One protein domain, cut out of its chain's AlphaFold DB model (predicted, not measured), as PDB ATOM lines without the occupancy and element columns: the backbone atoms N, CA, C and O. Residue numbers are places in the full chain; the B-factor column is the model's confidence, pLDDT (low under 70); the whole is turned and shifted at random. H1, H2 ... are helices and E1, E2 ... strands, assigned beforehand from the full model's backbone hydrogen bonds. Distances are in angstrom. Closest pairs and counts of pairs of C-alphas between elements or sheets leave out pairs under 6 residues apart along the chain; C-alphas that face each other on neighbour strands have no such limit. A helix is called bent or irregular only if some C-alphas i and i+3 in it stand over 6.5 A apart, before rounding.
ATOM      1  N   VAL A 222     122.023 119.323 170.338       93.94
ATOM      2  CA  VAL A 222     120.831 120.132 170.606       93.94
ATOM      3  C   VAL A 222     119.926 120.057 169.381       93.94
ATOM      4  O   VAL A 222     120.209 120.661 168.352       93.94
ATOM      5  N   ILE A 223     118.836 119.296 169.493       92.00
ATOM      6  CA  ILE A 223     117.847 119.181 168.415       92.00
ATOM      7  C   ILE A 223     117.102 120.522 168.281       92.00
ATOM      8  O   ILE A 223     116.576 121.009 169.294       92.00
ATOM      9  N   PRO A 224     117.013 121.111 167.073       92.12
ATOM     10  CA  PRO A 224     116.293 122.358 166.856       92.12
ATOM     11  C   PRO A 224     114.806 122.195 167.190       92.12
ATOM     12  O   PRO A 224     114.192 121.166 166.901       92.12
ATOM     13  N   LYS A 225     114.228 123.224 167.819       92.44
ATOM     14  CA  LYS A 225     112.786 123.295 168.122       92.44
ATOM     15  C   LYS A 225     111.997 123.979 167.013       92.44
ATOM     16  O   LYS A 225     110.822 123.675 166.831       92.44
ATOM     17  N   SER A 226     112.653 124.871 166.287       92.25
ATOM     18  CA  SER A 226     112.114 125.646 165.184       92.25
ATOM     19  C   SER A 226     113.073 125.590 164.000       92.25
ATOM     20  O   SER A 226     114.270 125.352 164.173       92.25
ATOM     21  N   ILE A 227     112.539 125.759 162.794       93.12
ATOM     22  CA  ILE A 227     113.321 125.768 161.559       93.12
ATOM     23  C   ILE A 227     112.616 126.604 160.489       93.12
ATOM     24  O   ILE A 227     111.385 126.710 160.484       93.12
ATOM     25  N   LEU A 228     113.390 127.160 159.558       92.19
ATOM     26  CA  LEU A 228     112.832 127.739 158.339       92.19
ATOM     27  C   LEU A 228     112.457 126.634 157.336       92.19
ATOM     28  O   LEU A 228     113.209 125.659 157.209       92.19
ATOM     29  N   PRO A 229     111.335 126.767 156.603       91.69
ATOM     30  CA  PRO A 229     110.947 125.861 155.518       91.69
ATOM     31  C   PRO A 229     112.066 125.552 154.525       91.69
ATOM     32  O   PRO A 229     112.223 124.404 154.122       91.69
ATOM     33  N   GLU A 230     112.889 126.540 154.201       91.38
ATOM     34  CA  GLU A 230     113.967 126.464 153.215       91.38
ATOM     35  C   GLU A 230     115.132 125.577 153.692       91.38
ATOM     36  O   GLU A 230     115.828 124.954 152.892       91.38
ATOM     37  N   ILE A 231     115.326 125.450 155.010       95.44
ATOM     38  CA  ILE A 231     116.360 124.587 155.606       95.44
ATOM     39  C   ILE A 231     115.860 123.132 155.705       95.44
ATOM     40  O   ILE A 231     116.656 122.190 155.783       95.44
ATOM     41  N   LEU A 232     114.542 122.917 155.687       93.56
ATOM     42  CA  LEU A 232     113.917 121.625 155.964       93.56
ATOM     43  C   LEU A 232     114.386 120.479 155.038       93.56
ATOM     44  O   LEU A 232     114.652 119.390 155.558       93.56
ATOM     45  N   PRO A 233     114.568 120.671 153.713       94.69
ATOM     46  CA  PRO A 233     115.107 119.621 152.845       94.69
ATOM     47  C   PRO A 233     116.511 119.165 153.268       94.69
ATOM     48  O   PRO A 233     116.786 117.964 153.329       94.69
ATOM     49  N   PHE A 234     117.382 120.106 153.641       96.38
ATOM     50  CA  PHE A 234     118.736 119.803 154.110       96.38
ATOM     51  C   PHE A 234     118.721 119.086 155.465       96.38
ATOM     52  O   PHE A 234     119.464 118.120 155.658       96.38
ATOM     53  N   TYR A 235     117.836 119.508 156.375       95.50
ATOM     54  CA  TYR A 235     117.606 118.834 157.654       95.50
ATOM     55  C   TYR A 235     117.191 117.373 157.455       95.50
ATOM     56  O   TYR A 235     117.789 116.480 158.057       95.50
ATOM     57  N   TYR A 236     116.203 117.106 156.594       94.69
ATOM     58  CA  TYR A 236     115.736 115.742 156.348       94.69
ATOM     59  C   TYR A 236     116.791 114.876 155.672       94.69
ATOM     60  O   TYR A 236     116.943 113.708 156.038       94.69
ATOM     61  N   ARG A 237     117.575 115.444 154.752       95.19
ATOM     62  CA  ARG A 237     118.718 114.746 154.160       95.19
ATOM     63  C   ARG A 237     119.736 114.344 155.231       95.19
ATOM     64  O   ARG A 237     120.117 113.177 155.304       95.19
ATOM     65  N   ALA A 238     120.144 115.274 156.099       94.62
ATOM     66  CA  ALA A 238     121.072 114.983 157.195       94.62
ATOM     67  C   ALA A 238     120.491 113.962 158.188       94.62
ATOM     68  O   ALA A 238     121.194 113.062 158.652       94.62
ATOM     69  N   GLN A 239     119.189 114.058 158.469       93.38
ATOM     70  CA  GLN A 239     118.478 113.110 159.311       93.38
ATOM     71  C   GLN A 239     118.541 111.685 158.755       93.38
ATOM     72  O   GLN A 239     118.893 110.766 159.491       93.38
ATOM     73  N   GLN A 240     118.212 111.494 157.477       93.06
ATOM     74  CA  GLN A 240     118.243 110.177 156.835       93.06
ATOM     75  C   GLN A 240     119.669 109.626 156.762       93.06
ATOM     76  O   GLN A 240     119.905 108.452 157.045       93.06
ATOM     77  N   MET A 241     120.627 110.487 156.422       92.50
ATOM     78  CA  MET A 241     122.033 110.136 156.255       92.50
ATOM     79  C   MET A 241     122.677 109.575 157.525       92.50
ATOM     80  O   MET A 241     123.459 108.627 157.438       92.50
ATOM     81  N   HIS A 242     122.351 110.156 158.681       91.38
ATOM     82  CA  HIS A 242     122.921 109.778 159.979       91.38
ATOM     83  C   HIS A 242     121.937 109.015 160.873       91.38
ATOM     84  O   HIS A 242     122.218 108.814 162.049       91.38
ATOM     85  N   ASN A 243     120.780 108.603 160.340       90.44
ATOM     86  CA  ASN A 243     119.712 107.938 161.094       90.44
ATOM     87  C   ASN A 243     119.322 108.692 162.386       90.44
ATOM     88  O   ASN A 243     119.181 108.107 163.460       90.44
ATOM     89  N   LEU A 244     119.195 110.018 162.293       89.88
ATOM     90  CA  LEU A 244     118.967 110.870 163.458       89.88
ATOM     91  C   LEU A 244     117.519 110.750 163.965       89.88
ATOM     92  O   LEU A 244     116.588 110.645 163.156       89.88
ATOM     93  N   PRO A 245     117.285 110.859 165.287       83.38
ATOM     94  CA  PRO A 245     115.934 110.844 165.830       83.38
ATOM     95  C   PRO A 245     115.105 112.007 165.273       83.38
ATOM     96  O   PRO A 245     115.596 113.130 165.134       83.38
ATOM     97  N   HIS A 246     113.828 111.741 164.990       75.81
ATOM     98  CA  HIS A 246     112.885 112.787 164.601       75.81
ATOM     99  C   HIS A 246     112.688 113.779 165.747       75.81
ATOM    100  O   HIS A 246     112.469 113.388 166.899       75.81
ATOM    101  N   ALA A 247     112.707 115.071 165.420       78.62
ATOM    102  CA  ALA A 247     112.220 116.090 166.334       78.62
ATOM    103  C   ALA A 247     110.747 115.791 166.662       78.62
ATOM    104  O   ALA A 247     109.908 115.698 165.769       78.62
ATOM    105  N   LYS A 248     110.426 115.625 167.954       75.81
ATOM    106  CA  LYS A 248     109.056 115.304 168.407       75.81
ATOM    107  C   LYS A 248     108.037 116.366 167.984       75.81
ATOM    108  O   LYS A 248     106.872 116.050 167.769       75.81
ATOM    109  N   ARG A 249     108.480 117.620 167.905       81.62
ATOM    110  CA  ARG A 249     107.734 118.763 167.388       81.62
ATOM    111  C   ARG A 249     108.752 119.756 166.845       81.62
ATOM    112  O   ARG A 249     109.579 120.236 167.614       81.62
ATOM    113  N   LEU A 250     108.697 120.002 165.542       88.31
ATOM    114  CA  LEU A 250     109.489 121.025 164.870       88.31
ATOM    115  C   LEU A 250     108.524 122.120 164.427       88.31
ATOM    116  O   LEU A 250     107.577 121.852 163.687       88.31
ATOM    117  N   GLU A 251     108.704 123.319 164.960       92.31
ATOM    118  CA  GLU A 251     107.907 124.481 164.596       92.31
ATOM    119  C   GLU A 251     108.442 125.097 163.304       92.31
ATOM    120  O   GLU A 251     109.626 125.417 163.196       92.31
ATOM    121  N   MET A 252     107.564 125.257 162.318       91.12
ATOM    122  CA  MET A 252     107.911 125.927 161.071       91.12
ATOM    123  C   MET A 252     107.752 127.427 161.259       91.12
ATOM    124  O   MET A 252     106.647 127.897 161.529       91.12
ATOM    125  N   ILE A 253     108.845 128.167 161.100       88.56
ATOM    126  CA  ILE A 253     108.822 129.625 161.191       88.56
ATOM    127  C   ILE A 253     108.814 130.200 159.771       88.56
ATOM    128  O   ILE A 253     109.716 129.873 159.002       88.56
ATOM    129  N   PRO A 254     107.835 131.046 159.399       85.69
ATOM    130  CA  PRO A 254     107.800 131.667 158.078       85.69
ATOM    131  C   PRO A 254     109.077 132.455 157.796       85.69
ATOM    132  O   PRO A 254     109.588 133.118 158.697       85.69
ATOM    133  N   LEU A 255     109.559 132.424 156.554       82.38
ATOM    134  CA  LEU A 255     110.784 133.112 156.139       82.38
ATOM    135  C   LEU A 255     110.722 134.637 156.319       82.38
ATOM    136  O   LEU A 255     111.752 135.267 156.543       82.38
ATOM    137  N   GLN A 256     109.525 135.225 156.252       78.56
ATOM    138  CA  GLN A 256     109.325 136.668 156.362       78.56
ATOM    139  C   GLN A 256     109.947 137.213 157.659       78.56
ATOM    140  O   GLN A 256     109.662 136.736 158.764       78.56
ATOM    141  N   LEU A 257     110.857 138.170 157.489       73.50
ATOM    142  CA  LEU A 257     111.273 139.115 158.519       73.50
ATOM    143  C   LEU A 257     110.307 140.286 158.438       73.50
ATOM    144  O   LEU A 257     110.128 140.846 157.355       73.50
ATOM    145  N   GLU A 258     109.676 140.635 159.552       71.50
ATOM    146  CA  GLU A 258     108.789 141.787 159.561       71.50
ATOM    147  C   GLU A 258     109.662 143.043 159.488       71.50
ATOM    148  O   GLU A 258     110.676 143.153 160.174       71.50
ATOM    149  N   THR A 259     109.308 144.016 158.647       63.41
ATOM    150  CA  THR A 259     110.083 145.269 158.542       63.41
ATOM    151  C   THR A 259     110.129 146.041 159.861       63.41
ATOM    152  O   THR A 259     111.033 146.845 160.067       63.41
ATOM    153  N   GLU A 260     109.163 145.785 160.745       66.00
ATOM    154  CA  GLU A 260     109.104 146.314 162.110       66.00
ATOM    155  C   GLU A 260     110.173 145.708 163.037       66.00
ATOM    156  O   GLU A 260     110.483 146.304 164.066       66.00
ATOM    157  N   ASP A 261     110.783 144.574 162.665       76.25
ATOM    158  CA  ASP A 261     111.849 143.930 163.444       76.25
ATOM    159  C   ASP A 261     113.188 144.688 163.342       76.25
ATOM    160  O   ASP A 261     114.066 144.501 164.188       76.25
ATOM    161  N   LEU A 262     113.368 145.531 162.312       84.62
ATOM    162  CA  LEU A 262     114.602 146.283 162.085       84.62
ATOM    163  C   LEU A 262     114.490 147.728 162.587       84.62
ATOM    164  O   LEU A 262     113.806 148.568 162.002       84.62
ATOM    165  N   ASP A 263     115.275 148.053 163.612       90.25
ATOM    166  CA  ASP A 263     115.497 149.427 164.041       90.25
ATOM    167  C   ASP A 263     116.618 150.068 163.201       90.25
ATOM    168  O   ASP A 263     117.823 149.821 163.361       90.25
ATOM    169  N   TYR A 264     116.206 150.940 162.282       87.75
ATOM    170  CA  TYR A 264     117.104 151.714 161.428       87.75
ATOM    171  C   TYR A 264     118.003 152.675 162.216       87.75
ATOM    172  O   TYR A 264     119.146 152.908 161.808       87.75
ATOM    173  N   HIS A 265     117.533 153.227 163.340       91.19
ATOM    174  CA  HIS A 265     118.352 154.093 164.187       91.19
ATOM    175  C   HIS A 265     119.467 153.300 164.853       91.19
ATOM    176  O   HIS A 265     120.608 153.766 164.888       91.19
ATOM    177  N   GLU A 266     119.160 152.092 165.316       93.56
ATOM    178  CA  GLU A 266     120.155 151.209 165.916       93.56
ATOM    179  C   GLU A 266     121.173 150.722 164.880       93.56
ATOM    180  O   GLU A 266     122.385 150.793 165.102       93.56
ATOM    181  N   THR A 267     120.707 150.353 163.686       91.81
ATOM    182  CA  THR A 267     121.590 150.007 162.561       91.81
ATOM    183  C   THR A 267     122.529 151.174 162.217       91.81
ATOM    184  O   THR A 267     123.744 150.995 162.091       91.81
ATOM    185  N   PHE A 268     122.002 152.400 162.122       91.94
ATOM    186  CA  PHE A 268     122.799 153.603 161.855       91.94
ATOM    187  C   PHE A 268     123.774 153.937 162.997       91.94
ATOM    188  O   PHE A 268     124.905 154.376 162.752       91.94
ATOM    189  N   ARG A 269     123.386 153.693 164.254       94.50
ATOM    190  CA  ARG A 269     124.280 153.819 165.411       94.50
ATOM    191  C   ARG A 269     125.475 152.887 165.259       94.50
ATOM    192  O   ARG A 269     126.605 153.358 165.381       94.50
ATOM    193  N   ILE A 270     125.254 151.607 164.949       95.94
ATOM    194  CA  ILE A 270     126.340 150.643 164.724       95.94
ATOM    195  C   ILE A 270     127.296 151.166 163.651       95.94
ATOM    196  O   ILE A 270     128.495 151.270 163.891       95.94
ATOM    197  N   LEU A 271     126.765 151.586 162.505       93.19
ATOM    198  CA  LEU A 271     127.564 152.058 161.372       93.19
ATOM    199  C   LEU A 271     128.410 153.302 161.670       93.19
ATOM    200  O   LEU A 271     129.463 153.486 161.064       93.19
ATOM    201  N   THR A 272     127.958 154.162 162.585       91.62
ATOM    202  CA  THR A 272     128.640 155.423 162.919       91.62
ATOM    203  C   THR A 272     129.519 155.341 164.165       91.62
ATOM    204  O   THR A 272     130.428 156.160 164.326       91.62
ATOM    205  N   LYS A 273     129.252 154.400 165.078       94.69
ATOM    206  CA  LYS A 273     129.930 154.302 166.382       94.69
ATOM    207  C   LYS A 273     130.811 153.072 166.525       94.69
ATOM    208  O   LYS A 273     131.771 153.117 167.295       94.69
ATOM    209  N   VAL A 274     130.511 151.995 165.808       95.69
ATOM    210  CA  VAL A 274     131.268 150.747 165.873       95.69
ATOM    211  C   VAL A 274     132.258 150.687 164.718       95.69
ATOM    212  O   VAL A 274     131.957 151.064 163.589       95.69
ATOM    213  N   LYS A 275     133.469 150.208 165.010       93.94
ATOM    214  CA  LYS A 275     134.532 150.036 164.019       93.94
ATOM    215  C   LYS A 275     134.791 148.558 163.772       93.94
ATOM    216  O   LYS A 275     134.809 147.758 164.706       93.94
ATOM    217  N   LEU A 276     135.042 148.229 162.510       97.06
ATOM    218  CA  LEU A 276     135.652 146.968 162.115       97.06
ATOM    219  C   LEU A 276     137.169 147.139 162.203       97.06
ATOM    220  O   LEU A 276     137.720 148.005 161.531       97.06
ATOM    221  N   SER A 277     137.834 146.319 163.013       97.31
ATOM    222  CA  SER A 277     139.291 146.214 163.027       97.31
ATOM    223  C   SER A 277     139.754 145.014 162.203       97.31
ATOM    224  O   SER A 277     139.090 143.976 162.161       97.31
ATOM    225  N   ALA A 278     140.900 145.161 161.542       97.75
ATOM    226  CA  ALA A 278     141.510 144.133 160.709       97.75
ATOM    227  C   ALA A 278     142.991 143.996 161.076       97.75
ATOM    228  O   ALA A 278     143.755 144.951 160.971       97.75
ATOM    229  N   THR A 279     143.407 142.814 161.532       97.56
ATOM    230  CA  THR A 279     144.803 142.535 161.904       97.56
ATOM    231  C   THR A 279     145.363 141.434 161.026       97.56
ATOM    232  O   THR A 279     144.819 140.333 160.989       97.56
ATOM    233  N   ARG A 280     146.455 141.734 160.323       97.25
ATOM    234  CA  ARG A 280     147.120 140.800 159.417       97.25
ATOM    235  C   ARG A 280     148.265 140.074 160.117       97.25
ATOM    236  O   ARG A 280     149.072 140.716 160.787       97.25
ATOM    237  N   ASP A 281     148.365 138.766 159.919       95.69
ATOM    238  CA  ASP A 281     149.510 137.979 160.378       95.69
ATOM    239  C   ASP A 281     150.635 137.868 159.328       95.69
ATOM    240  O   ASP A 281     150.543 138.375 158.207       95.69
ATOM    241  N   LYS A 282     151.734 137.190 159.684       94.88
ATOM    242  CA  LYS A 282     152.892 137.018 158.788       94.88
ATOM    243  C   LYS A 282     152.610 136.182 157.530       94.88
ATOM    244  O   LYS A 282     153.412 136.233 156.602       94.88
ATOM    245  N   TYR A 283     151.520 135.418 157.497       93.69
ATOM    246  CA  TYR A 283     151.117 134.588 156.357       93.69
ATOM    247  C   TYR A 283     150.016 135.242 155.516       93.69
ATOM    248  O   TYR A 283     149.587 134.671 154.518       93.69
ATOM    249  N   GLY A 284     149.605 136.460 155.875       91.62
ATOM    250  CA  GLY A 284     148.631 137.240 155.127       91.62
ATOM    251  C   GLY A 284     147.181 136.968 155.516       91.62
ATOM    252  O   GLY A 284     146.299 137.552 154.889       91.62
ATOM    253  N   TYR A 285     146.921 136.159 156.547       96.00
ATOM    254  CA  TYR A 285     145.575 136.013 157.093       96.00
ATOM    255  C   TYR A 285     145.167 137.293 157.809       96.00
ATOM    256  O   TYR A 285     145.940 137.840 158.599       96.00
ATOM    257  N   VAL A 286     143.947 137.763 157.558       98.06
ATOM    258  CA  VAL A 286     143.418 138.982 158.167       98.06
ATOM    259  C   VAL A 286     142.294 138.619 159.132       98.06
ATOM    260  O   VAL A 286     141.194 138.247 158.727       98.06
ATOM    261  N   ALA A 287     142.569 138.729 160.431       98.44
ATOM    262  CA  ALA A 287     141.574 138.574 161.480       98.44
ATOM    263  C   ALA A 287     140.716 139.842 161.568       98.44
ATOM    264  O   ALA A 287     141.230 140.927 161.855       98.44
ATOM    265  N   LEU A 288     139.416 139.697 161.324       98.62
ATOM    266  CA  LEU A 288     138.427 140.767 161.411       98.62
ATOM    267  C   LEU A 288     137.724 140.712 162.766       98.62
ATOM    268  O   LEU A 288     137.383 139.631 163.251       98.62
ATOM    269  N   SER A 289     137.485 141.874 163.371       98.44
ATOM    270  CA  SER A 289     136.741 141.992 164.623       98.44
ATOM    271  C   SER A 289     135.871 143.244 164.618       98.44
ATOM    272  O   SER A 289     136.356 144.358 164.455       98.44
ATOM    273  N   ILE A 290     134.587 143.063 164.888       98.38
ATOM    274  CA  ILE A 290     133.601 144.113 165.129       98.38
ATOM    275  C   ILE A 290     133.098 143.908 166.555       98.38
ATOM    276  O   ILE A 290     132.742 142.790 166.926       98.38
ATOM    277  N   LYS A 291     133.122 144.952 167.384       97.94
ATOM    278  CA  LYS A 291     132.658 144.881 168.776       97.94
ATOM    279  C   LYS A 291     131.871 146.127 169.118       97.94
ATOM    280  O   LYS A 291     132.406 147.228 169.010       97.94
ATOM    281  N   ASP A 292     130.640 145.942 169.570       97.56
ATOM    282  CA  ASP A 292     129.837 147.019 170.123       97.56
ATOM    283  C   ASP A 292     130.002 147.053 171.651       97.56
ATOM    284  O   ASP A 292     129.463 146.188 172.347       97.56
ATOM    285  N   PRO A 293     130.740 148.027 172.212       94.69
ATOM    286  CA  PRO A 293     130.966 148.098 173.652       94.69
ATOM    287  C   PRO A 293     129.689 148.404 174.444       94.69
ATOM    288  O   PRO A 293     129.672 148.175 175.650       94.69
ATOM    289  N   GLN A 294     128.641 148.926 173.796       95.12
ATOM    290  CA  GLN A 294     127.383 149.263 174.461       95.12
ATOM    291  C   GLN A 294     126.567 148.014 174.804       95.12
ATOM    292  O   GLN A 294     126.037 147.917 175.907       95.12
ATOM    293  N   THR A 295     126.474 147.065 173.872       95.06
ATOM    294  CA  THR A 295     125.670 145.842 174.032       95.06
ATOM    295  C   THR A 295     126.506 144.613 174.384       95.06
ATOM    296  O   THR A 295     125.967 143.612 174.844       95.06
ATOM    297  N   GLY A 296     127.824 144.661 174.164       96.31
ATOM    298  CA  GLY A 296     128.691 143.484 174.231       96.31
ATOM    299  C   GLY A 296     128.597 142.582 172.994       96.31
ATOM    300  O   GLY A 296     129.287 141.562 172.940       96.31
ATOM    301  N   SER A 297     127.793 142.960 171.993       97.75
ATOM    302  CA  SER A 297     127.692 142.244 170.721       97.75
ATOM    303  C   SER A 297     129.029 142.237 169.982       97.75
ATOM    304  O   SER A 297     129.788 143.213 170.010       97.75
ATOM    305  N   PHE A 298     129.319 141.148 169.277       98.25
ATOM    306  CA  PHE A 298     130.533 141.023 168.480       98.25
ATOM    307  C   PHE A 298     130.330 140.203 167.206       98.25
ATOM    308  O   PHE A 298     129.445 139.356 167.117       98.25
ATOM    309  N   LEU A 299     131.224 140.421 166.246       98.56
ATOM    310  CA  LEU A 299     131.446 139.552 165.099       98.56
ATOM    311  C   LEU A 299     132.951 139.432 164.866       98.56
ATOM    312  O   LEU A 299     133.659 140.436 164.815       98.56
ATOM    313  N   THR A 300     133.454 138.212 164.719       98.62
ATOM    314  CA  THR A 300     134.819 137.945 164.260       98.62
ATOM    315  C   THR A 300     134.789 137.088 163.010       98.62
ATOM    316  O   THR A 300     133.870 136.298 162.822       98.62
ATOM    317  N   ALA A 301     135.781 137.258 162.142       98.56
ATOM    318  CA  ALA A 301     135.908 136.490 160.908       98.56
ATOM    319  C   ALA A 301     137.376 136.383 160.483       98.56
ATOM    320  O   ALA A 301     138.226 137.141 160.958       98.56
ATOM    321  N   LEU A 302     137.673 135.456 159.575       98.25
ATOM    322  CA  LEU A 302     138.986 135.306 158.960       98.25
ATOM    323  C   LEU A 302     138.880 135.604 157.465       98.25
ATOM    324  O   LEU A 302     138.157 134.910 156.759       98.25
ATOM    325  N   HIS A 303     139.612 136.606 156.990       98.06
ATOM    326  CA  HIS A 303     139.775 136.872 155.566       98.06
ATOM    327  C   HIS A 303     141.104 136.285 155.078       98.06
ATOM    328  O   HIS A 303     142.173 136.666 155.569       98.06
ATOM    329  N   THR A 304     141.041 135.374 154.105       95.94
ATOM    330  CA  THR A 304     142.226 134.810 153.447       95.94
ATOM    331  C   THR A 304     142.365 135.401 152.049       95.94
ATOM    332  O   THR A 304     141.702 134.982 151.101       95.94
ATOM    333  N   GLU A 305     143.250 136.384 151.905       92.50
ATOM    334  CA  GLU A 305     143.388 137.156 150.663       92.50
ATOM    335  C   GLU A 305     143.837 136.331 149.457       92.50
ATOM    336  O   GLU A 305     143.403 136.601 148.338       92.50
ATOM    337  N   SER A 306     144.671 135.308 149.668       90.50
ATOM    338  CA  SER A 306     145.173 134.446 148.589       90.50
ATOM    339  C   SER A 306     144.056 133.696 147.857       90.50
ATOM    340  O   SER A 306     144.219 133.356 146.686       90.50
ATOM    341  N   VAL A 307     142.919 133.480 148.523       92.62
ATOM    342  CA  VAL A 307     141.735 132.797 147.978       92.62
ATOM    343  C   VAL A 307     140.479 133.674 147.949       92.62
ATOM    344  O   VAL A 307     139.438 133.243 147.447       92.62
ATOM    345  N   LYS A 308     140.596 134.927 148.414       95.25
ATOM    346  CA  LYS A 308     139.541 135.953 148.455       95.25
ATOM    347  C   LYS A 308     138.284 135.499 149.203       95.25
ATOM    348  O   LYS A 308     137.167 135.793 148.770       95.25
ATOM    349  N   ASN A 309     138.471 134.774 150.305       96.62
ATOM    350  CA  ASN A 309     137.381 134.237 151.113       96.62
ATOM    351  C   ASN A 309     137.275 134.931 152.480       96.62
ATOM    352  O   ASN A 309     138.282 135.300 153.078       96.62
ATOM    353  N   ILE A 310     136.057 135.102 152.986       98.38
ATOM    354  CA  ILE A 310     135.801 135.348 154.406       98.38
ATOM    355  C   ILE A 310     135.123 134.108 154.972       98.38
ATOM    356  O   ILE A 310     134.072 133.697 154.496       98.38
ATOM    357  N   GLU A 311     135.713 133.521 156.002       97.31
ATOM    358  CA  GLU A 311     135.212 132.313 156.651       97.31
ATOM    359  C   GLU A 311     135.353 132.410 158.176       97.31
ATOM    360  O   GLU A 311     135.802 133.424 158.725       97.31
ATOM    361  N   LYS A 312     134.978 131.331 158.877       96.25
ATOM    362  CA  LYS A 312     135.103 131.202 160.340       96.25
ATOM    363  C   LYS A 312     134.413 132.346 161.088       96.25
ATOM    364  O   LYS A 312     134.896 132.787 162.134       96.25
ATOM    365  N   ILE A 313     133.287 132.810 160.544       98.38
ATOM    366  CA  ILE A 313     132.492 133.865 161.158       98.38
ATOM    367  C   ILE A 313     131.925 133.347 162.481       98.38
ATOM    368  O   ILE A 313     131.248 132.321 162.523       98.38
ATOM    369  N   LYS A 314     132.213 134.059 163.570       97.06
ATOM    370  CA  LYS A 314     131.600 133.860 164.886       97.06
ATOM    371  C   LYS A 314     130.936 135.158 165.286       97.06
ATOM    372  O   LYS A 314     131.547 136.215 165.161       97.06
ATOM    373  N   TYR A 315     129.718 135.090 165.795       97.38
ATOM    374  CA  TYR A 315     128.987 136.291 166.167       97.38
ATOM    375  C   TYR A 315     128.128 136.064 167.405       97.38
ATOM    376  O   TYR A 315     127.806 134.935 167.774       97.38
ATOM    377  N   HIS A 316     127.788 137.178 168.034       96.06
ATOM    378  CA  HIS A 316     126.755 137.304 169.040       96.06
ATOM    379  C   HIS A 316     126.159 138.702 168.881       96.06
ATOM    380  O   HIS A 316     126.884 139.693 168.988       96.06
ATOM    381  N   CYS A 317     124.863 138.777 168.599       95.69
ATOM    382  CA  CYS A 317     124.133 140.027 168.428       95.69
ATOM    383  C   CYS A 317     122.924 140.012 169.358       95.69
ATOM    384  O   CYS A 317     122.272 138.978 169.499       95.69
ATOM    385  N   THR A 318     122.628 141.145 169.992       93.81
ATOM    386  CA  THR A 318     121.448 141.286 170.859       93.81
ATOM    387  C   THR A 318     120.135 141.203 170.091       93.81
ATOM    388  O   THR A 318     119.134 140.755 170.642       93.81
ATOM    389  N   ASP A 319     120.150 141.627 168.829       93.12
ATOM    390  CA  ASP A 319     118.995 141.694 167.943       93.12
ATOM    391  C   ASP A 319     119.440 141.761 166.469       93.12
ATOM    392  O   ASP A 319     120.633 141.850 166.145       93.12
ATOM    393  N   VAL A 320     118.459 141.713 165.564       93.62
ATOM    394  CA  VAL A 320     118.679 141.719 164.112       93.62
ATOM    395  C   VAL A 320     119.226 143.049 163.586       93.62
ATOM    396  O   VAL A 320     119.926 143.056 162.576       93.62
ATOM    397  N   SER A 321     118.988 144.167 164.274       93.88
ATOM    398  CA  SER A 321     119.476 145.494 163.870       93.88
ATOM    399  C   SER A 321     120.982 145.609 164.082       93.88
ATOM    400  O   SER A 321     121.711 146.095 163.213       93.88
ATOM    401  N   VAL A 322     121.480 145.063 165.195       96.06
ATOM    402  CA  VAL A 322     122.924 144.938 165.427       96.06
ATOM    403  C   VAL A 322     123.572 144.015 164.393       96.06
ATOM    404  O   VAL A 322     124.619 144.360 163.835       96.06
ATOM    405  N   LEU A 323     122.936 142.878 164.081       96.25
ATOM    406  CA  LEU A 323     123.405 141.966 163.032       96.25
ATOM    407  C   LEU A 323     123.463 142.661 161.663       96.25
ATOM    408  O   LEU A 323     124.468 142.535 160.963       96.25
ATOM    409  N   ALA A 324     122.439 143.441 161.309       94.81
ATOM    410  CA  ALA A 324     122.393 144.209 160.069       94.81
ATOM    411  C   ALA A 324     123.528 145.241 159.989       94.81
ATOM    412  O   ALA A 324     124.219 145.330 158.970       94.81
ATOM    413  N   GLY A 325     123.788 145.971 161.077       95.25
ATOM    414  CA  GLY A 325     124.910 146.906 161.155       95.25
ATOM    415  C   GLY A 325     126.271 146.215 160.989       95.25
ATOM    416  O   GLY A 325     127.113 146.681 160.217       95.25
ATOM    417  N   PHE A 326     126.489 145.073 161.653       97.69
ATOM    418  CA  PHE A 326     127.718 144.281 161.503       97.69
ATOM    419  C   PHE A 326     127.879 143.719 160.089       97.69
ATOM    420  O   PHE A 326     128.975 143.785 159.526       97.69
ATOM    421  N   TYR A 327     126.796 143.220 159.492       96.75
ATOM    422  CA  TYR A 327     126.774 142.752 158.111       96.75
ATOM    423  C   TYR A 327     127.173 143.860 157.135       96.75
ATOM    424  O   TYR A 327     128.036 143.641 156.291       96.75
ATOM    425  N   LEU A 328     126.621 145.067 157.272       95.31
ATOM    426  CA  LEU A 328     126.946 146.193 156.392       95.31
ATOM    427  C   LEU A 328     128.411 146.638 156.526       95.31
ATOM    428  O   LEU A 328     129.058 146.940 155.520       95.31
ATOM    429  N   LEU A 329     128.977 146.630 157.737       96.31
ATOM    430  CA  LEU A 329     130.414 146.865 157.937       96.31
ATOM    431  C   LEU A 329     131.263 145.790 157.235       96.31
ATOM    432  O   LEU A 329     132.214 146.122 156.521       96.31
ATOM    433  N   LEU A 330     130.894 144.514 157.383       97.06
ATOM    434  CA  LEU A 330     131.579 143.389 156.744       97.06
ATOM    435  C   LEU A 330     131.444 143.421 155.214       97.06
ATOM    436  O   LEU A 330     132.420 143.177 154.505       97.06
ATOM    437  N   LYS A 331     130.268 143.772 154.690       95.25
ATOM    438  CA  LYS A 331     129.989 143.935 153.257       95.25
ATOM    439  C   LYS A 331     130.846 145.043 152.657       95.25
ATOM    440  O   LYS A 331     131.495 144.833 151.636       95.25
ATOM    441  N   ASN A 332     130.925 146.196 153.319       93.94
ATOM    442  CA  ASN A 332     131.775 147.303 152.877       93.94
ATOM    443  C   ASN A 332     133.259 146.924 152.856       93.94
ATOM    444  O   ASN A 332     133.963 147.237 151.892       93.94
ATOM    445  N   TYR A 333     133.733 146.213 153.881       96.31
ATOM    446  CA  TYR A 333     135.077 145.641 153.874       96.31
ATOM    447  C   TYR A 333     135.269 144.680 152.688       96.31
ATOM    448  O   TYR A 333     136.226 144.827 151.930       96.31
ATOM    449  N   SER A 334     134.322 143.762 152.482       95.81
ATOM    450  CA  SER A 334     134.350 142.745 151.422       95.81
ATOM    451  C   SER A 334     134.452 143.363 150.027       95.81
ATOM    452  O   SER A 334     135.290 142.948 149.229       95.81
ATOM    453  N   LEU A 335     133.672 144.414 149.750       93.06
ATOM    454  CA  LEU A 335     133.725 145.150 148.485       93.06
ATOM    455  C   LEU A 335     135.087 145.820 148.264       93.06
ATOM    456  O   LEU A 335     135.662 145.714 147.180       93.06
ATOM    457  N   ARG A 336     135.638 146.481 149.293       93.94
ATOM    458  CA  ARG A 336     136.949 147.151 149.211       93.94
ATOM    459  C   ARG A 336     138.089 146.156 148.987       93.94
ATOM    460  O   ARG A 336     139.002 146.449 148.221       93.94
ATOM    461  N   GLN A 337     138.017 144.993 149.629       95.75
ATOM    462  CA  GLN A 337     139.026 143.939 149.511       95.75
ATOM    463  C   GLN A 337     138.795 142.983 148.336       95.75
ATOM    464  O   GLN A 337     139.602 142.084 148.121       95.75
ATOM    465  N   LYS A 338     137.729 143.188 147.547       95.62
ATOM    466  CA  LYS A 338     137.349 142.314 146.424       95.62
ATOM    467  C   LYS A 338     137.212 140.850 146.853       95.62
ATOM    468  O   LYS A 338     137.705 139.947 146.179       95.62
ATOM    469  N   VAL A 339     136.562 140.635 147.993       96.19
ATOM    470  CA  VAL A 339     136.173 139.304 148.466       96.19
ATOM    471  C   VAL A 339     135.197 138.694 147.466       96.19
ATOM    472  O   VAL A 339     134.306 139.374 146.958       96.19
ATOM    473  N   GLU A 340     135.377 137.410 147.182       95.94
ATOM    474  CA  GLU A 340     134.589 136.677 146.185       95.94
ATOM    475  C   GLU A 340     133.755 135.550 146.786       95.94
ATOM    476  O   GLU A 340     132.927 134.963 146.091       95.94
ATOM    477  N   TYR A 341     133.987 135.237 148.058       97.19
ATOM    478  CA  TYR A 341     133.295 134.182 148.777       97.19
ATOM    479  C   TYR A 341     133.181 134.546 150.258       97.19
ATOM    480  O   TYR A 341     134.159 134.966 150.877       97.19
ATOM    481  N   VAL A 342     131.998 134.370 150.837       98.25
ATOM    482  CA  VAL A 342     131.757 134.493 152.278       98.25
ATOM    483  C   VAL A 342     131.045 133.235 152.744       98.25
ATOM    484  O   VAL A 342     130.013 132.894 152.179       98.25
ATOM    485  N   GLU A 343     131.554 132.581 153.783       98.19
ATOM    486  CA  GLU A 343     130.910 131.445 154.444       98.19
ATOM    487  C   GLU A 343     130.535 131.795 155.880       98.19
ATOM    488  O   GLU A 343     131.373 132.221 156.682       98.19
ATOM    489  N   TRP A 344     129.271 131.554 156.208       98.25
ATOM    490  CA  TRP A 344     128.704 131.799 157.520       98.25
ATOM    491  C   TRP A 344     127.953 130.563 158.006       98.25
ATOM    492  O   TRP A 344     126.921 130.175 157.464       98.25
ATOM    493  N   GLN A 345     128.475 129.936 159.056       98.06
ATOM    494  CA  GLN A 345     127.817 128.813 159.714       98.06
ATOM    495  C   GLN A 345     126.955 129.354 160.856       98.06
ATOM    496  O   GLN A 345     127.475 129.979 161.782       98.06
ATOM    497  N   VAL A 346     125.643 129.148 160.771       97.75
ATOM    498  CA  VAL A 346     124.656 129.718 161.699       97.75
ATOM    499  C   VAL A 346     123.945 128.595 162.451       97.75
ATOM    500  O   VAL A 346     123.530 127.626 161.805       97.75
ATOM    501  N   PRO A 347     123.789 128.676 163.789       97.12
ATOM    502  CA  PRO A 347     122.957 127.730 164.523       97.12
ATOM    503  C   PRO A 347     121.538 127.712 163.956       97.12
ATOM    504  O   PRO A 347     120.919 128.757 163.797       97.12
ATOM    505  N   VAL A 348     120.986 126.529 163.688       96.25
ATOM    506  CA  VAL A 348     119.620 126.384 163.136       96.25
ATOM    507  C   VAL A 348     118.565 127.003 164.065       96.25
ATOM    508  O   VAL A 348     117.514 127.450 163.615       96.25
ATOM    509  N   SER A 349     118.851 127.018 165.367       93.12
ATOM    510  CA  SER A 349     118.052 127.650 166.418       93.12
ATOM    511  C   SER A 349     118.023 129.179 166.329       93.12
ATOM    512  O   SER A 349     117.044 129.779 166.777       93.12
ATOM    513  N   ASP A 350     119.036 129.814 165.731       94.56
ATOM    514  CA  ASP A 350     119.064 131.255 165.471       94.56
ATOM    515  C   ASP A 350     118.296 131.569 164.182       94.56
ATOM    516  O   ASP A 350     118.837 131.879 163.116       94.56
ATOM    517  N   VAL A 351     116.976 131.430 164.293       93.12
ATOM    518  CA  VAL A 351     116.046 131.612 163.178       93.12
ATOM    519  C   VAL A 351     116.127 133.037 162.628       93.12
ATOM    520  O   VAL A 351     116.014 133.225 161.420       93.12
ATOM    521  N   VAL A 352     116.359 134.033 163.484       92.12
ATOM    522  CA  VAL A 352     116.452 135.443 163.087       92.12
ATOM    523  C   VAL A 352     117.664 135.668 162.183       92.12
ATOM    524  O   VAL A 352     117.508 136.225 161.095       92.12
ATOM    525  N   ALA A 353     118.845 135.173 162.566       94.88
ATOM    526  CA  ALA A 353     120.027 135.263 161.712       94.88
ATOM    527  C   ALA A 353     119.863 134.464 160.410       94.88
ATOM    528  O   ALA A 353     120.244 134.951 159.345       94.88
ATOM    529  N   CYS A 354     119.245 133.277 160.465       95.00
ATOM    530  CA  CYS A 354     118.956 132.485 159.266       95.00
ATOM    531  C   CYS A 354     118.067 133.251 158.272       95.00
ATOM    532  O   CYS A 354     118.398 133.314 157.088       95.00
ATOM    533  N   LYS A 355     116.969 133.866 158.741       92.69
ATOM    534  CA  LYS A 355     116.096 134.691 157.889       92.69
ATOM    535  C   LYS A 355     116.856 135.877 157.314       92.69
ATOM    536  O   LYS A 355     116.723 136.178 156.131       92.69
ATOM    537  N   PHE A 356     117.657 136.538 158.152       93.00
ATOM    538  CA  PHE A 356     118.404 137.722 157.753       93.00
ATOM    539  C   PHE A 356     119.369 137.390 156.616       93.00
ATOM    540  O   PHE A 356     119.318 138.036 155.573       93.00
ATOM    541  N   LEU A 357     120.193 136.348 156.769       93.81
ATOM    542  CA  LEU A 357     121.145 135.937 155.735       93.81
ATOM    543  C   LEU A 357     120.452 135.497 154.446       93.81
ATOM    544  O   LEU A 357     120.911 135.870 153.365       93.81
ATOM    545  N   PHE A 358     119.335 134.773 154.546       90.06
ATOM    546  CA  PHE A 358     118.532 134.422 153.376       90.06
ATOM    547  C   PHE A 358     118.048 135.682 152.637       90.06
ATOM    548  O   PHE A 358     118.252 135.807 151.431       90.06
ATOM    549  N   GLY A 359     117.518 136.673 153.365       87.00
ATOM    550  CA  GLY A 359     117.133 137.979 152.809       87.00
ATOM    551  C   GLY A 359     118.302 138.783 152.220       87.00
ATOM    552  O   GLY A 359     118.096 139.633 151.358       87.00
ATOM    553  N   GLN A 360     119.543 138.489 152.624       88.31
ATOM    554  CA  GLN A 360     120.768 139.069 152.058       88.31
ATOM    555  C   GLN A 360     121.352 138.263 150.881       88.31
ATOM    556  O   GLN A 360     122.516 138.459 150.520       88.31
ATOM    557  N   ASN A 361     120.558 137.382 150.263       89.19
ATOM    558  CA  ASN A 361     120.949 136.517 149.145       89.19
ATOM    559  C   ASN A 361     122.093 135.542 149.473       89.19
ATOM    560  O   ASN A 361     122.859 135.157 148.585       89.19
ATOM    561  N   PHE A 362     122.238 135.130 150.736       93.19
ATOM    562  CA  PHE A 362     123.069 133.969 151.033       93.19
ATOM    563  C   PHE A 362     122.332 132.694 150.638       93.19
ATOM    564  O   PHE A 362     121.148 132.515 150.916       93.19
ATOM    565  N   THR A 363     123.068 131.776 150.033       93.69
ATOM    566  CA  THR A 363     122.570 130.462 149.629       93.69
ATOM    567  C   THR A 363     122.860 129.442 150.720       93.69
ATOM    568  O   THR A 363     123.957 129.428 151.283       93.69
ATOM    569  N   ILE A 364     121.895 128.569 151.009       96.19
ATOM    570  CA  ILE A 364     122.111 127.418 151.888       96.19
ATOM    571  C   ILE A 364     122.910 126.370 151.113       96.19
ATOM    572  O   ILE A 364     122.421 125.796 150.147       96.19
ATOM    573  N   MET A 365     124.130 126.102 151.566       96.62
ATOM    574  CA  MET A 365     125.049 125.139 150.956       96.62
ATOM    575  C   MET A 365     125.054 123.780 151.653       96.62
ATOM    576  O   MET A 365     125.656 122.825 151.158       96.62
ATOM    577  N   GLY A 366     124.414 123.671 152.817       97.62
ATOM    578  CA  GLY A 366     124.364 122.427 153.567       97.62
ATOM    579  C   GLY A 366     123.852 122.567 154.992       97.62
ATOM    580  O   GLY A 366     123.553 123.658 155.479       97.62
ATOM    581  N   TYR A 367     123.789 121.420 155.662       98.12
ATOM    582  CA  TYR A 367     123.344 121.279 157.044       98.12
ATOM    583  C   TYR A 367     124.285 120.332 157.780       98.12
ATOM    584  O   TYR A 367     124.541 119.229 157.300       98.12
ATOM    585  N   ILE A 368     124.782 120.744 158.945       97.94
ATOM    586  CA  ILE A 368     125.755 119.983 159.728       97.94
ATOM    587  C   ILE A 368     125.194 119.751 161.135       97.94
ATOM    588  O   ILE A 368     125.073 120.706 161.906       97.94
ATOM    589  N   PRO A 369     124.856 118.508 161.518       97.06
ATOM    590  CA  PRO A 369     124.353 118.244 162.858       97.06
ATOM    591  C   PRO A 369     125.450 118.382 163.927       97.06
ATOM    592  O   PRO A 369     126.624 118.121 163.660       97.06
ATOM    593  N   ALA A 370     125.067 118.754 165.153       96.38
ATOM    594  CA  ALA A 370     125.933 118.816 166.337       96.38
ATOM    595  C   ALA A 370     127.285 119.519 166.082       96.38
ATOM    596  O   ALA A 370     128.360 119.002 166.413       96.38
ATOM    597  N   TRP A 371     127.239 120.698 165.464       96.69
ATOM    598  CA  TRP A 371     128.417 121.375 164.939       96.69
ATOM    599  C   TRP A 371     128.914 122.512 165.836       96.69
ATOM    600  O   TRP A 371     130.053 122.468 166.313       96.69
ATOM    601  N   ILE A 372     128.052 123.498 166.099       96.00
ATOM    602  CA  ILE A 372     128.402 124.742 166.799       96.00
ATOM    603  C   ILE A 372     128.222 124.541 168.308       96.00
ATOM    604  O   ILE A 372     127.177 124.045 168.715       96.00
ATOM    605  N   PRO A 373     129.193 124.896 169.171       94.50
ATOM    606  CA  PRO A 373     129.008 124.807 170.619       94.50
ATOM    607  C   PRO A 373     127.793 125.615 171.090       94.50
ATOM    608  O   PRO A 373     127.653 126.783 170.734       94.50
ATOM    609  N   SER A 374     126.942 125.010 171.918       93.06
ATOM    610  CA  SER A 374     125.789 125.698 172.498       93.06
ATOM    611  C   SER A 374     126.235 126.675 173.584       93.06
ATOM    612  O   SER A 374     126.942 126.297 174.521       93.06
ATOM    613  N   TRP A 375     125.761 127.917 173.501       85.00
ATOM    614  CA  TRP A 375     125.992 128.934 174.533       85.00
ATOM    615  C   TRP A 375     125.264 128.621 175.847       85.00
ATOM    616  O   TRP A 375     125.740 128.977 176.921       85.00
ATOM    617  N   GLU A 376     124.123 127.933 175.771       87.75
ATOM    618  CA  GLU A 376     123.282 127.622 176.931       87.75
ATOM    619  C   GLU A 376     123.699 126.337 177.654       87.75
ATOM    620  O   GLU A 376     123.393 126.154 178.834       87.75
ATOM    621  N   ARG A 377     124.333 125.395 176.941       90.19
ATOM    622  CA  ARG A 377     124.554 124.033 177.439       90.19
ATOM    623  C   ARG A 377     125.978 123.572 177.186       90.19
ATOM    624  O   ARG A 377     126.364 123.237 176.069       90.19
ATOM    625  N   VAL A 378     126.734 123.481 178.276       89.50
ATOM    626  CA  VAL A 378     128.115 122.993 178.292       89.50
ATOM    627  C   VAL A 378     128.206 121.615 177.626       89.50
ATOM    628  O   VAL A 378     127.423 120.721 177.940       89.50
ATOM    629  N   LEU A 379     129.187 121.448 176.731       89.62
ATOM    630  CA  LEU A 379     129.466 120.211 175.980       89.62
ATOM    631  C   LEU A 379     128.349 119.732 175.035       89.62
ATOM    632  O   LEU A 379     128.452 118.619 174.511       89.62
ATOM    633  N   MET A 380     127.334 120.561 174.796       95.25
ATOM    634  CA  MET A 380     126.321 120.323 173.777       95.25
ATOM    635  C   MET A 380     126.626 121.148 172.526       95.25
ATOM    636  O   MET A 380     127.218 122.226 172.602       95.25
ATOM    637  N   PHE A 381     126.179 120.658 171.377       96.31
ATOM    638  CA  PHE A 381     126.397 121.279 170.083       96.31
ATOM    639  C   PHE A 381     125.079 121.434 169.336       96.31
ATOM    640  O   PHE A 381     124.306 120.485 169.207       96.31
ATOM    641  N   GLU A 382     124.839 122.636 168.843       96.62
ATOM    642  CA  GLU A 382     123.728 122.972 167.973       96.62
ATOM    643  C   GLU A 382     124.016 122.528 166.545       96.62
ATOM    644  O   GLU A 382     125.161 122.495 166.080       96.62
ATOM    645  N   ASP A 383     122.950 122.176 165.842       97.50
ATOM    646  CA  ASP A 383     123.024 121.963 164.410       97.50
ATOM    647  C   ASP A 383     123.285 123.297 163.700       97.50
ATOM    648  O   ASP A 383     122.819 124.346 164.149       97.50
ATOM    649  N   ALA A 384     124.010 123.252 162.586       98.00
ATOM    650  CA  ALA A 384     124.386 124.426 161.815       98.00
ATOM    651  C   ALA A 384     123.846 124.362 160.388       98.00
ATOM    652  O   ALA A 384     123.889 123.314 159.741       98.00
ATOM    653  N   VAL A 385     123.410 125.508 159.881       98.31
ATOM    654  CA  VAL A 385     123.216 125.745 158.450       98.31
ATOM    655  C   VAL A 385     124.458 126.432 157.911       98.31
ATOM    656  O   VAL A 385     124.976 127.358 158.535       98.31
ATOM    657  N   VAL A 386     124.938 125.981 156.757       98.44
ATOM    658  CA  VAL A 386     126.053 126.625 156.060       98.44
ATOM    659  C   VAL A 386     125.478 127.582 155.030       98.44
ATOM    660  O   VAL A 386     124.937 127.142 154.019       98.44
ATOM    661  N   PHE A 387     125.592 128.878 155.287       97.81
ATOM    662  CA  PHE A 387     125.236 129.929 154.343       97.81
ATOM    663  C   PHE A 387     126.474 130.405 153.597       97.81
ATOM    664  O   PHE A 387     127.528 130.600 154.205       97.81
ATOM    665  N   THR A 388     126.344 130.663 152.298       96.81
ATOM    666  CA  THR A 388     127.424 131.282 151.525       96.81
ATOM    667  C   THR A 388     126.942 132.385 150.602       96.81
ATOM    668  O   THR A 388     125.855 132.295 150.036       96.81
ATOM    669  N   TRP A 389     127.799 133.373 150.378       95.56
ATOM    670  CA  TRP A 389     127.667 134.361 149.312       95.56
ATOM    671  C   TRP A 389     128.873 134.264 148.376       95.56
ATOM    672  O   TRP A 389     129.993 134.049 148.838       95.56
ATOM    673  N   THR A 390     128.662 134.446 147.073       92.88
ATOM    674  CA  THR A 390     129.721 134.424 146.057       92.88
ATOM    675  C   THR A 390     129.507 135.532 145.022       92.88
ATOM    676  O   THR A 390     128.374 135.876 144.698       92.88
ATOM    677  N   SER A 391     130.600 136.141 144.542       87.00
ATOM    678  CA  SER A 391     130.574 137.317 143.653       87.00
ATOM    679  C   SER A 391     130.424 137.007 142.154       87.00
ATOM    680  O   SER A 391     130.561 137.915 141.332       87.00
ATOM    681  N   GLY A 392     130.155 135.757 141.774       80.69
ATOM    682  CA  GLY A 392     130.021 135.344 140.377       80.69
ATOM    683  C   GLY A 392     129.167 134.094 140.207       80.69
ATOM    684  O   GLY A 392     128.711 133.504 141.186       80.69
ATOM    685  N   ASP A 393     128.968 133.694 138.953       80.00
ATOM    686  CA  ASP A 393     128.168 132.518 138.619       80.00
ATOM    687  C   ASP A 393     128.778 131.240 139.210       80.00
ATOM    688  O   ASP A 393     130.002 131.066 139.294       80.00
ATOM    689  N   LEU A 394     127.909 130.319 139.619       78.50
ATOM    690  CA  LEU A 394     128.323 129.022 140.135       78.50
ATOM    691  C   LEU A 394     128.935 128.185 139.005       78.50
ATOM    692  O   LEU A 394     128.238 127.789 138.072       78.50
ATOM    693  N   ALA A 395     130.230 127.879 139.106       76.56
ATOM    694  CA  ALA A 395     130.938 127.045 138.135       76.56
ATOM    695  C   ALA A 395     130.654 125.556 138.400       76.56
ATOM    696  O   ALA A 395     131.462 124.833 138.993       76.56
ATOM    697  N   ILE A 396     129.468 125.100 138.000       80.75
ATOM    698  CA  ILE A 396     128.994 123.734 138.262       80.75
ATOM    699  C   ILE A 396     129.520 122.708 137.251       80.75
ATOM    700  O   ILE A 396     129.610 121.524 137.562       80.75
ATOM    701  N   GLU A 397     129.934 123.133 136.055       72.38
ATOM    702  CA  GLU A 397     130.260 122.233 134.941       72.38
ATOM    703  C   GLU A 397     131.511 121.361 135.156       72.38
ATOM    704  O   GLU A 397     131.711 120.370 134.452       72.38
ATOM    705  N   ASN A 398     132.354 121.700 136.137       74.31
ATOM    706  CA  ASN A 398     133.596 120.980 136.446       74.31
ATOM    707  C   ASN A 398     133.530 120.156 137.743       74.31
ATOM    708  O   ASN A 398     134.521 119.523 138.130       74.31
ATOM    709  N   ILE A 399     132.377 120.155 138.407       87.75
ATOM    710  CA  ILE A 399     132.150 119.453 139.664       87.75
ATOM    711  C   ILE A 399     132.045 117.942 139.403       87.75
ATOM    712  O   ILE A 399     131.404 117.492 138.456       87.75
ATOM    713  N   LYS A 400     132.720 117.134 140.229       88.94
ATOM    714  CA  LYS A 400     132.665 115.664 140.171       88.94
ATOM    715  C   LYS A 400     132.344 115.115 141.550       88.94
ATOM    716  O   LYS A 400     133.242 114.973 142.387       88.94
ATOM    717  N   LEU A 401     131.086 114.771 141.791       89.31
ATOM    718  CA  LEU A 401     130.651 114.346 143.115       89.31
ATOM    719  C   LEU A 401     130.460 112.835 143.188       89.31
ATOM    720  O   LEU A 401     130.340 112.108 142.199       89.31
ATOM    721  N   LEU A 402     130.458 112.344 144.421       87.62
ATOM    722  CA  LEU A 402     129.804 111.082 144.739       87.62
ATOM    723  C   LEU A 402     128.276 111.265 144.693       87.62
ATOM    724  O   LEU A 402     127.810 112.390 144.852       87.62
ATOM    725  N   PRO A 403     127.481 110.180 144.596       89.50
ATOM    726  CA  PRO A 403     126.020 110.285 144.524       89.50
ATOM    727  C   PRO A 403     125.377 111.118 145.643       89.50
ATOM    728  O   PRO A 403     124.426 111.843 145.400       89.50
ATOM    729  N   GLU A 404     125.924 111.053 146.863       87.00
ATOM    730  CA  GLU A 404     125.445 111.871 147.987       87.00
ATOM    731  C   GLU A 404     125.697 113.372 147.785       87.00
ATOM    732  O   GLU A 404     124.932 114.192 148.282       87.00
ATOM    733  N   GLY A 405     126.772 113.744 147.088       91.31
ATOM    734  CA  GLY A 405     127.047 115.131 146.739       91.31
ATOM    735  C   GLY A 405     126.131 115.613 145.618       91.31
ATOM    736  O   GLY A 405     125.615 116.713 145.735       91.31
ATOM    737  N   GLU A 406     125.881 114.793 144.592       93.12
ATOM    738  CA  GLU A 406     124.943 115.139 143.506       93.12
ATOM    739  C   GLU A 406     123.541 115.446 144.065       93.12
ATOM    740  O   GLU A 406     122.982 116.497 143.778       93.12
ATOM    741  N   GLU A 407     123.030 114.614 144.983       92.62
ATOM    742  CA  GLU A 407     121.752 114.868 145.675       92.62
ATOM    743  C   GLU A 407     121.735 116.223 146.405       92.62
ATOM    744  O   GLU A 407     120.724 116.920 146.432       92.62
ATOM    745  N   LEU A 408     122.857 116.608 147.019       94.25
ATOM    746  CA  LEU A 408     122.963 117.896 147.700       94.25
ATOM    747  C   LEU A 408     123.033 119.063 146.708       94.25
ATOM    748  O   LEU A 408     122.454 120.111 146.976       94.25
ATOM    749  N   LEU A 409     123.713 118.887 145.575       93.56
ATOM    750  CA  LEU A 409     123.774 119.889 144.515       93.56
ATOM    751  C   LEU A 409     122.382 120.153 143.923       93.56
ATOM    752  O   LEU A 409     122.021 121.312 143.716       93.56
ATOM    753  N   ASP A 410     121.577 119.106 143.736       92.25
ATOM    754  CA  ASP A 410     120.183 119.232 143.301       92.25
ATOM    755  C   ASP A 410     119.363 120.075 144.296       92.25
ATOM    756  O   ASP A 410     118.647 120.992 143.899       92.25
ATOM    757  N   LEU A 411     119.519 119.851 145.608       91.75
ATOM    758  CA  LEU A 411     118.843 120.664 146.633       91.75
ATOM    759  C   LEU A 411     119.282 122.135 146.621       91.75
ATOM    760  O   LEU A 411     118.458 123.026 146.831       91.75
ATOM    761  N   ILE A 412     120.572 122.401 146.406       90.88
ATOM    762  CA  ILE A 412     121.115 123.767 146.352       90.88
ATOM    763  C   ILE A 412     120.578 124.498 145.120       90.88
ATOM    764  O   ILE A 412     120.109 125.630 145.226       90.88
ATOM    765  N   THR A 413     120.605 123.844 143.958       86.81
ATOM    766  CA  THR A 413     120.142 124.435 142.695       86.81
ATOM    767  C   THR A 413     118.633 124.688 142.694       86.81
ATOM    768  O   THR A 413     118.213 125.752 142.254       86.81
ATOM    769  N   MET A 414     117.824 123.797 143.278       79.75
ATOM    770  CA  MET A 414     116.381 124.031 143.455       79.75
ATOM    771  C   MET A 414     116.071 125.212 144.384       79.75
ATOM    772  O   MET A 414     115.085 125.911 144.173       79.75
ATOM    773  N   ASN A 415     116.893 125.449 145.413       67.50
ATOM    774  CA  ASN A 415     116.703 126.586 146.320       67.50
ATOM    775  C   ASN A 415     117.102 127.931 145.695       67.50
ATOM    776  O   ASN A 415     116.608 128.971 146.128       67.50
ATOM    777  N   HIS A 416     117.959 127.922 144.672       59.94
ATOM    778  CA  HIS A 416     118.391 129.133 143.974       59.94
ATOM    779  C   HIS A 416     117.266 129.811 143.169       59.94
ATOM    780  O   HIS A 416     117.323 131.023 142.969       59.94
ATOM    781  N   ASP A 417     116.232 129.067 142.759       50.97
ATOM    782  CA  ASP A 417     115.112 129.581 141.954       50.97
ATOM    783  C   ASP A 417     114.068 130.386 142.762       50.97
ATOM    784  O   ASP A 417     113.188 131.019 142.177       50.97
ATOM    785  N   PHE A 418     114.158 130.430 144.098       44.53
ATOM    786  CA  PHE A 418     113.215 131.176 144.951       44.53
ATOM    787  C   PHE A 418     113.568 132.665 145.147       44.53
ATOM    788  O   PHE A 418     112.991 133.331 146.008       44.53
ATOM    789  N   SER A 419     114.477 133.232 144.346       42.53
ATOM    790  CA  SER A 419     114.840 134.653 144.427       42.53
ATOM    791  C   SER A 419     113.743 135.574 143.857       42.53
ATOM    792  O   SER A 419     113.831 136.047 142.722       42.53
ATOM    793  N   GLN A 420     112.706 135.852 144.645       44.03
ATOM    794  CA  GLN A 420     111.770 136.964 144.432       44.03
ATOM    795  C   GLN A 420     111.363 137.551 145.793       44.03
ATOM    796  O   GLN A 420     110.334 137.188 146.351       44.03
ATOM    797  N   ASP A 421     112.251 138.341 146.397       43.00
ATOM    798  CA  ASP A 421     112.129 139.797 146.612       43.00
ATOM    799  C   ASP A 421     113.190 140.198 147.664       43.00
ATOM    800  O   ASP A 421     113.133 139.711 148.798       43.00
ATOM    801  N   PRO A 422     114.195 141.035 147.343       46.25
ATOM    802  CA  PRO A 422     115.186 141.476 148.320       46.25
ATOM    803  C   PRO A 422     114.545 142.466 149.298       46.25
ATOM    804  O   PRO A 422     114.587 143.683 149.117       46.25
ATOM    805  N   LEU A 423     113.947 141.948 150.362       51.94
ATOM    806  CA  LEU A 423     113.534 142.748 151.502       51.94
ATOM    807  C   LEU A 423     114.746 142.943 152.416       51.94
ATOM    808  O   LEU A 423     115.418 141.985 152.782       51.94
ATOM    809  N   ILE A 424     115.022 144.204 152.760       49.34
ATOM    810  CA  ILE A 424     115.381 144.708 154.106       49.34
ATOM    811  C   ILE A 424     116.329 145.923 154.018       49.34
ATOM    812  O   ILE A 424     116.220 146.811 154.851       49.34
ATOM    813  N   LEU A 425     117.214 146.052 153.016       54.56
ATOM    814  CA  LEU A 425     118.269 147.095 153.035       54.56
ATOM    815  C   LEU A 425     118.437 148.067 151.840       54.56
ATOM    816  O   LEU A 425     119.282 148.959 151.981       54.56
ATOM    817  N   PRO A 426     117.682 148.031 150.714       58.81
ATOM    818  CA  PRO A 426     117.934 148.955 149.598       58.81
ATOM    819  C   PRO A 426     117.914 150.449 149.973       58.81
ATOM    820  O   PRO A 426     118.609 151.250 149.350       58.81
ATOM    821  N   GLU A 427     117.133 150.847 150.982       53.97
ATOM    822  CA  GLU A 427     117.048 152.246 151.425       53.97
ATOM    823  C   GLU A 427     118.258 152.690 152.260       53.97
ATOM    824  O   GLU A 427     118.774 153.784 152.034       53.97
ATOM    825  N   ILE A 428     118.784 151.841 153.154       52.91
ATOM    826  CA  ILE A 428     119.989 152.156 153.946       52.91
ATOM    827  C   ILE A 428     121.228 152.208 153.045       52.91
ATOM    828  O   ILE A 428     122.052 153.116 153.170       52.91
ATOM    829  N   GLU A 429     121.347 151.275 152.097       56.94
ATOM    830  CA  GLU A 429     122.465 151.240 151.144       56.94
ATOM    831  C   GLU A 429     122.532 152.494 150.265       56.94
ATOM    832  O   GLU A 429     123.621 152.933 149.900       56.94
ATOM    833  N   ARG A 430     121.384 153.119 149.961       57.78
ATOM    834  CA  ARG A 430     121.329 154.395 149.228       57.78
ATOM    835  C   ARG A 430     121.821 155.585 150.053       57.78
ATOM    836  O   ARG A 430     122.332 156.542 149.475       57.78
ATOM    837  N   ILE A 431     121.652 155.546 151.374       49.84
ATOM    838  CA  ILE A 431     122.035 156.636 152.287       49.84
ATOM    839  C   ILE A 431     123.542 156.589 152.583       49.84
ATOM    840  O   ILE A 431     124.191 157.631 152.690       49.84
ATOM    841  N   ILE A 432     124.123 155.390 152.660       51.28
ATOM    842  CA  ILE A 432     125.545 155.193 152.951       51.28
ATOM    843  C   ILE A 432     126.333 155.189 151.637       51.28
ATOM    844  O   ILE A 432     126.559 154.153 151.016       51.28
TER     845      ILE A 432
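Overview. This is residues 222 to 432 of the 440 residues of an uncharacterized protein of Candidatus Prometheoarchaeum syntrophicum (UniProt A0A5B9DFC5). One long, twisted sheet of seven strands makes the core wall; H3, H4 and H1 cover one of its faces, and no named helix lies over the other. H5 packs beside H1 at the E6 edge, H2 packs on H3 near the E1 edge, and the long link between H1 and H2 passes along the outside of the helix layer, while H6 forms a small end piece off the sheet. The printed part has 211 residues with six named helices and seven named strands, in the order H1 H2 E1 E2 E3 E4 H3 E5 H4 E6 E7 H5 H6; the sheet runs E1 E2 E3 E4 E5 E7 E6 and is mixed. The class is mixed, helices and strands. The whole is compact, with a radius of gyration of the C-alphas of 17.6 A and spans of 47 by 40 by 39 A.

Along the chain. H1, residues 229 to 241, begins with C-alpha 229 at (110.947, 125.861, 155.518); it is irregular, but only just, with C-alphas 230 and 233 6.9 A apart. H2 is residues 264 to 273. The strands E1, 276 to 280, E2, 285 to 291, E3, 298 to 304, and E4, 309 to 316, form a meander, each strand the antiparallel neighbour of the one before. E4 bends by 55 degrees at residue 312. H3, residues 320 to 337, measures 25.1 A from its C-alpha 320 at (118.679, 141.719, 164.112). E5, 341 to 347, and H4, 351 to 359, come next. E6, residues 363 to 373, measures 22.7 A and bends by 88 degrees at residue 369. E7, 381 to 390, measures 27.6 A. H5, 403 to 416, measures 20.3 A, and H6, 426 to 431, ends with C-alpha 431 at (122.035, 156.636, 152.287).

Arrangement. In the sheet E1 and E6 are the edge strands, and from edge to edge the strands' lines turn by 100 degrees. E1 and E2 are a hairpin, with N 277 and O 289 at 2.8 A. E4 and E5 are parallel at 29 degrees, with N 310 and O 341 at 2.8 A. E4, H3 and E5 make a strand-helix-strand unit, two parallel neighbour strands with a helix between, its crossover right-handed. E5, H4 and E6 make a split one, with E7 between the strands, also right-handed. E7 and E5 are antiparallel, with N 344 and O 387 at 2.8 A. E6 and E7 are a hairpin, with N 384 and O 368 at 2.8 A. H3 lies over E3 and E4 at a height over the sheet of 8.9 A and runs along the strands. On the same face, H4 has a height of 9.3 A and H1 one of 8.0 A. H1 lies over E6 and runs across the strands, only just, at 63 degrees on the local plane. H3 touches H4 with residues 320 to 324 alone, closest at the C-alphas of Val 320 and Val 352, 6.7 A. H2 touches H3 at a steep tilt of 49 degrees, the C-alphas of Thr 267 and Gly 325 being closest at 4.8 A. H1 touches H5 at a shallow tilt of 5 degrees, opposite ways, closest at the C-alphas of Pro 233 and Leu 411, 7.3 A. H5 only grazes the sheet, with residues 408 to 416. H6 touches no helix. In H2, H3, H4, H5 and H6 every O i to N i+4 pair is within hydrogen-bond range, in H1 7 of 9.

Size, cuts and confidence. The C-alphas farthest apart, those of Lys 248 and Lys 282, are 49.9 A apart. The printed part has no cut. The links H1 to H2, 22 residues, and E7 to H5, 12 residues, are long. Residues 226 to 227 pair in parallel with residues 251 to 252. The mean pLDDT of the printed part is 88.9; residues 259 to 260 and 415 to 432 are under 70.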